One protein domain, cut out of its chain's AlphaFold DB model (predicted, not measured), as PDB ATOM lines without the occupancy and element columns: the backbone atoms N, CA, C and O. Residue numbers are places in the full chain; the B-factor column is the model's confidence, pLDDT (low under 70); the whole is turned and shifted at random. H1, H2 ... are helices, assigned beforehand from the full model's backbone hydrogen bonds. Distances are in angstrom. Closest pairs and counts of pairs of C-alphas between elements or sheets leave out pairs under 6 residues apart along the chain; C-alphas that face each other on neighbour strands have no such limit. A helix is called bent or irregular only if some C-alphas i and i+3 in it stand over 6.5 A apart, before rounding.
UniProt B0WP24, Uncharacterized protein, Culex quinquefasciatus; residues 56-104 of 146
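What this domain is: This is residues 56 to 104 of the 146 residues of an uncharacterized protein of Culex quinquefasciatus (UniProt B0WP24). Two helices meet near their ends at a corner and make an open L, the shorter arm H1 and the longer arm H2. Residues 56 to 65 form a loop off the far end of H1 that turns back, and residues 100 to 104 form a short tail off the far end of H2. The printed part has 49 residues, with two named helices, H1 then H2, which hold 32 residues, and no named strand; the class is all helix. The whole is extended, with a radius of gyration of the C-alphas of 15.9 A, and flat, with spans of 44 by 27 by 12 A.

How they stand to each other: Residues 58 to 68 stand free, of which 66 to 68 belong to H1, residues 66 to 78. A tight link of 2 residues joins H1 to H2, residues 81 to 99. The two helices are close but not clearly touching, with 2 pairs of C-alphas within 8 A. Their closest C-alphas, those of Leu 76 and Ile 82, are 5.8 A apart. Their lines are about perpendicular, at 77 degrees, and their centres are 21.9 A apart. Within H2, residues 85 to 90 and 92 to 98 stand free. In H1 and H2 every O i to N i+4 pair is within hydrogen-bond range.

Where its parts are: The printed part begins at Val 56, with its C-alpha at (153.384, 114.585, 109.159). H1 runs from Leu 66, C-alpha at (152.545, 117.874, 96.980), to Glu 78, over 18.4 A. H2 runs from Leu 81 to Gly 99, C-alpha at (135.030, 93.356, 120.361), over 24.9 A. Neither helix is bent.

The domain as a whole: The two C-alphas farthest apart are those of Lys 67 and Arg 104, at 44.5 A. The first and last printed C-alphas, those of Val 56 and Arg 104, are 33.3 A apart. The printed part has no cut and no long link between its helices. The mean pLDDT of the printed part is 74.2; residues 93 to 104 are under 70, where the model's confidence is low.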
ATOM      1  N   VAL A  56     152.529 114.345 110.327       70.06
ATOM      2  CA  VAL A  56     153.384 114.585 109.159       70.06
ATOM      3  C   VAL A  56     153.156 113.494 108.123       70.06
ATOM      4  O   VAL A  56     153.220 112.302 108.424       70.06
ATOM      5  N   TYR A  57     152.935 113.908 106.877       73.50
ATOM      6  CA  TYR A  57     152.899 113.012 105.727       73.50
ATOM      7  C   TYR A  57     154.291 112.901 105.113       73.50
ATOM      8  O   TYR A  57     154.864 113.892 104.661       73.50
ATOM      9  N   TRP A  58     154.825 111.683 105.060       77.19
ATOM     10  CA  TRP A  58     156.063 111.404 104.342       77.19
ATOM     11  C   TRP A  58     155.772 111.281 102.846       77.19
ATOM     12  O   TRP A  58     155.001 110.421 102.424       77.19
ATOM     13  N   THR A  59     156.397 112.132 102.036       77.50
ATOM     14  CA  THR A  59     156.328 112.063 100.570       77.50
ATOM     15  C   THR A  59     157.701 111.762  99.988       77.50
ATOM     16  O   THR A  59     158.724 112.102 100.583       77.50
ATOM     17  N   THR A  60     157.745 111.175  98.792       80.81
ATOM     18  CA  THR A  60     159.001 111.007  98.054       80.81
ATOM     19  C   THR A  60     159.632 112.361  97.715       80.81
ATOM     20  O   THR A  60     158.953 113.388  97.603       80.81
ATOM     21  N   TYR A  61     160.958 112.377  97.563       72.88
ATOM     22  CA  TYR A  61     161.679 113.586  97.175       72.88
ATOM     23  C   TYR A  61     161.162 114.095  95.818       72.88
ATOM     24  O   TYR A  61     161.102 113.335  94.854       72.88
ATOM     25  N   ARG A  62     160.788 115.384  95.750       76.62
ATOM     26  CA  ARG A  62     160.190 116.048  94.567       76.62
ATOM     27  C   ARG A  62     158.845 115.463  94.113       76.62
ATOM     28  O   ARG A  62     158.593 115.294  92.923       76.62
ATOM     29  N   PHE A  63     157.948 115.205  95.060       78.25
ATOM     30  CA  PHE A  63     156.587 114.777  94.754       78.25
ATOM     31  C   PHE A  63     155.779 115.865  94.016       78.25
ATOM     32  O   PHE A  63     155.469 116.920  94.569       78.25
ATOM     33  N   ILE A  64     155.409 115.592  92.760       86.88
ATOM     34  CA  ILE A  64     154.725 116.544  91.859       86.88
ATOM     35  C   ILE A  64     153.343 116.953  92.400       86.88
ATOM     36  O   ILE A  64     152.906 118.087  92.210       86.88
ATOM     37  N   TYR A  65     152.677 116.063  93.140       86.94
ATOM     38  CA  TYR A  65     151.336 116.304  93.681       86.94
ATOM     39  C   TYR A  65     151.330 116.854  95.110       86.94
ATOM     40  O   TYR A  65     150.280 116.864  95.749       86.94
ATOM     41  N   LEU A  66     152.463 117.350  95.616       82.75
ATOM     42  CA  LEU A  66     152.545 117.874  96.980       82.75
ATOM     43  C   LEU A  66     151.542 119.015  97.226       82.75
ATOM     44  O   LEU A  66     150.804 118.984  98.207       82.75
ATOM     45  N   LYS A  67     151.468 119.992  96.311       80.50
ATOM     46  CA  LYS A  67     150.546 121.137  96.422       80.50
ATOM     47  C   LYS A  67     149.066 120.722  96.340       80.50
ATOM     48  O   LYS A  67     148.305 121.124  97.219       80.50
ATOM     49  N   PRO A  68     148.637 119.910  95.349       88.06
ATOM     50  CA  PRO A  68     147.287 119.350  95.341       88.06
ATOM     51  C   PRO A  68     146.937 118.593  96.626       88.06
ATOM     52  O   PRO A  68     145.862 118.808  97.179       88.06
ATOM     53  N   LEU A  69     147.847 117.754  97.130       81.62
ATOM     54  CA  LEU A  69     147.624 116.958  98.337       81.62
ATOM     55  C   LEU A  69     147.423 117.838  99.575       81.62
ATOM     56  O   LEU A  69     146.503 117.589 100.348       81.62
ATOM     57  N   GLN A  70     148.220 118.898  99.729       82.25
ATOM     58  CA  GLN A  70     148.043 119.881 100.803       82.25
ATOM     59  C   GLN A  70     146.671 120.557 100.736       82.25
ATOM     60  O   GLN A  70     145.978 120.639 101.747       82.25
ATOM     61  N   LEU A  71     146.254 121.006  99.549       86.75
ATOM     62  CA  LEU A  71     144.980 121.704  99.377       86.75
ATOM     63  C   LEU A  71     143.795 120.780  99.676       86.75
ATOM     64  O   LEU A  71     142.885 121.166 100.406       86.75
ATOM     65  N   ILE A  72     143.830 119.547  99.169       85.94
ATOM     66  CA  ILE A  72     142.809 118.533  99.454       85.94
ATOM     67  C   ILE A  72     142.770 118.229 100.953       85.94
ATOM     68  O   ILE A  72     141.693 118.222 101.539       85.94
ATOM     69  N   HIS A  73     143.928 118.017 101.581       81.25
ATOM     70  CA  HIS A  73     144.002 117.725 103.008       81.25
ATOM     71  C   HIS A  73     143.386 118.847 103.850       81.25
ATOM     72  O   HIS A  73     142.533 118.565 104.685       81.25
ATOM     73  N   ILE A  74     143.725 120.112 103.571       82.06
ATOM     74  CA  ILE A  74     143.128 121.273 104.250       82.06
ATOM     75  C   ILE A  74     141.604 121.254 104.108       82.06
ATOM     76  O   ILE A  74     140.903 121.352 105.108       82.06
ATOM     77  N   ARG A  75     141.077 121.042 102.894       85.06
ATOM     78  CA  ARG A  75     139.622 120.975 102.672       85.06
ATOM     79  C   ARG A  75     138.953 119.828 103.428       85.06
ATOM     80  O   ARG A  75     137.858 120.006 103.949       85.06
ATOM     81  N   LEU A  76     139.596 118.666 103.506       76.81
ATOM     82  CA  LEU A  76     139.074 117.515 104.247       76.81
ATOM     83  C   LEU A  76     139.098 117.738 105.765       76.81
ATOM     84  O   LEU A  76     138.213 117.239 106.461       76.81
ATOM     85  N   VAL A  77     140.092 118.470 106.274       80.19
ATOM     86  CA  VAL A  77     140.166 118.875 107.685       80.19
ATOM     87  C   VAL A  77     139.104 119.930 107.993       80.19
ATOM     88  O   VAL A  77     138.341 119.747 108.934       80.19
ATOM     89  N   GLU A  78     138.986 120.980 107.174       81.12
ATOM     90  CA  GLU A  78     137.957 122.026 107.312       81.12
ATOM     91  C   GLU A  78     136.536 121.446 107.271       81.12
ATOM     92  O   GLU A  78     135.665 121.875 108.022       81.12
ATOM     93  N   ALA A  79     136.305 120.435 106.431       86.19
ATOM     94  CA  ALA A  79     135.030 119.725 106.348       86.19
ATOM     95  C   ALA A  79     134.788 118.736 107.509       86.19
ATOM     96  O   ALA A  79     133.745 118.085 107.546       86.19
ATOM     97  N   GLY A  80     135.748 118.558 108.425       82.81
ATOM     98  CA  GLY A  80     135.677 117.590 109.528       82.81
ATOM     99  C   GLY A  80     135.751 116.121 109.092       82.81
ATOM    100  O   GLY A  80     135.552 115.216 109.906       82.81
ATOM    101  N   LEU A  81     136.042 115.851 107.815       80.88
ATOM    102  CA  LEU A  81     136.029 114.503 107.248       80.88
ATOM    103  C   LEU A  81     137.188 113.653 107.780       80.88
ATOM    104  O   LEU A  81     137.015 112.465 108.043       80.88
ATOM    105  N   ILE A  82     138.360 114.270 107.971       80.81
ATOM    106  CA  ILE A  82     139.530 113.606 108.563       80.81
ATOM    107  C   ILE A  82     139.234 113.164 109.997       80.81
ATOM    108  O   ILE A  82     139.536 112.029 110.364       80.81
ATOM    109  N   ASP A  83     138.588 114.014 110.793       78.19
ATOM    110  CA  ASP A  83     138.233 113.683 112.174       78.19
ATOM    111  C   ASP A  83     137.184 112.577 112.244       78.19
ATOM    112  O   ASP A  83     137.302 111.653 113.056       78.19
ATOM    113  N   LEU A  84     136.177 112.628 111.370       79.69
ATOM    114  CA  LEU A  84     135.178 111.572 111.247       79.69
ATOM    115  C   LEU A  84     135.830 110.244 110.845       79.69
ATOM    116  O   LEU A  84     135.565 109.214 111.468       79.69
ATOM    117  N   TRP A  85     136.739 110.268 109.871       79.25
ATOM    118  CA  TRP A  85     137.477 109.087 109.439       79.25
ATOM    119  C   TRP A  85     138.339 108.508 110.564       79.25
ATOM    120  O   TRP A  85     138.266 107.308 110.829       79.25
ATOM    121  N   LYS A  86     139.071 109.348 111.308       77.06
ATOM    122  CA  LYS A  86     139.824 108.920 112.497       77.06
ATOM    123  C   LYS A  86     138.912 108.276 113.536       77.06
ATOM    124  O   LYS A  86     139.269 107.246 114.100       77.06
ATOM    125  N   ARG A  87     137.732 108.844 113.808       76.12
ATOM    126  CA  ARG A  87     136.759 108.259 114.752       76.12
ATOM    127  C   ARG A  87     136.255 106.897 114.279       76.12
ATOM    128  O   ARG A  87     136.253 105.953 115.066       76.12
ATOM    129  N   MET A  88     135.886 106.773 113.004       79.81
ATOM    130  CA  MET A  88     135.459 105.497 112.420       79.81
ATOM    131  C   MET A  88     136.573 104.451 112.473       79.81
ATOM    132  O   MET A  88     136.328 103.315 112.870       79.81
ATOM    133  N   TRP A  89     137.802 104.836 112.132       77.44
ATOM    134  CA  TRP A  89     138.963 103.953 112.178       77.44
ATOM    135  C   TRP A  89     139.258 103.473 113.601       77.44
ATOM    136  O   TRP A  89     139.422 102.276 113.822       77.44
ATOM    137  N   ARG A  90     139.225 104.379 114.588       70.62
ATOM    138  CA  ARG A  90     139.348 104.025 116.010       70.62
ATOM    139  C   ARG A  90     138.249 103.066 116.460       70.62
ATOM    140  O   ARG A  90     138.547 102.075 117.118       70.62
ATOM    141  N   SER A  91     136.999 103.323 116.075       72.81
ATOM    142  CA  SER A  91     135.870 102.440 116.388       72.81
ATOM    143  C   SER A  91     136.032 101.057 115.758       72.81
ATOM    144  O   SER A  91     135.738 100.050 116.398       72.81
ATOM    145  N   ARG A  92     136.528 100.993 114.518       75.06
ATOM    146  CA  ARG A  92     136.791  99.736 113.819       75.06
ATOM    147  C   ARG A  92     137.923  98.954 114.479       75.06
ATOM    148  O   ARG A  92     137.713  97.795 114.818       75.06
ATOM    149  N   LEU A  93     139.064  99.593 114.744       67.31
ATOM    150  CA  LEU A  93     140.172  98.986 115.489       67.31
ATOM    151  C   LEU A  93     139.702  98.467 116.852       67.31
ATOM    152  O   LEU A  93     139.989  97.334 117.222       67.31
ATOM    153  N   ARG A  94     138.902  99.247 117.580       65.25
ATOM    154  CA  ARG A  94     138.289  98.789 118.829       65.25
ATOM    155  C   ARG A  94     137.421  97.550 118.609       65.25
ATOM    156  O   ARG A  94     137.546  96.587 119.351       65.25
ATOM    157  N   SER A  95     136.570  97.526 117.588       67.81
ATOM    158  CA  SER A  95     135.738  96.349 117.315       67.81
ATOM    159  C   SER A  95     136.552  95.111 116.919       67.81
ATOM    160  O   SER A  95     136.268  94.031 117.419       67.81
ATOM    161  N   GLU A  96     137.596  95.256 116.100       67.00
ATOM    162  CA  GLU A  96     138.420  94.137 115.624       67.00
ATOM    163  C   GLU A  96     139.321  93.572 116.730       67.00
ATOM    164  O   GLU A  96     139.484  92.358 116.824       67.00
ATOM    165  N   TYR A  97     139.866  94.429 117.600       59.34
ATOM    166  CA  TYR A  97     140.843  94.018 118.612       59.34
ATOM    167  C   TYR A  97     140.286  93.896 120.041       59.34
ATOM    168  O   TYR A  97     140.925  93.251 120.874       59.34
ATOM    169  N   ILE A  98     139.137  94.510 120.344       58.09
ATOM    170  CA  ILE A  98     138.487  94.493 121.674       58.09
ATOM    171  C   ILE A  98     137.122  93.792 121.622       58.09
ATOM    172  O   ILE A  98     136.764  93.086 122.560       58.09
ATOM    173  N   GLY A  99     136.359  93.966 120.536       51.91
ATOM    174  CA  GLY A  99     135.030  93.356 120.361       51.91
ATOM    175  C   GLY A  99     135.051  91.941 119.766       51.91
ATOM    176  O   GLY A  99     134.206  91.112 120.103       51.91
ATOM    177  N   GLY A 100     136.018  91.643 118.898       50.50
ATOM    178  CA  GLY A 100     136.313  90.303 118.406       50.50
ATOM    179  C   GLY A 100     137.263  89.591 119.361       50.50
ATOM    180  O   GLY A 100     138.187  90.207 119.885       50.50
ATOM    181  N   ARG A 101     137.039  88.289 119.599       50.81
ATOM    182  CA  ARG A 101     137.964  87.426 120.353       50.81
ATOM    183  C   ARG A 101     139.387  87.703 119.868       50.81
ATOM    184  O   ARG A 101     139.718  87.324 118.747       50.81
ATOM    185  N   ARG A 102     140.196  88.372 120.701       47.81
ATOM    186  CA  ARG A 102     141.625  88.597 120.456       47.81
ATOM    187  C   ARG A 102     142.224  87.321 119.854       47.81
ATOM    188  O   ARG A 102     141.976  86.255 120.432       47.81
ATOM    189  N   PRO A 103     143.012  87.391 118.764       47.38
ATOM    190  CA  PRO A 103     143.890  86.291 118.407       47.38
ATOM    191  C   PRO A 103     144.828  86.129 119.598       47.38
ATOM    192  O   PRO A 103     145.741  86.925 119.810       47.38
ATOM    193  N   ARG A 104     144.507  85.170 120.466       48.62
ATOM    194  CA  ARG A 104     145.407  84.730 121.519       48.62
ATOM    195  C   ARG A 104     146.669  84.307 120.777       48.62
ATOM    196  O   ARG A 104     146.564  83.484 119.866       48.62
TER     197      ARG A 104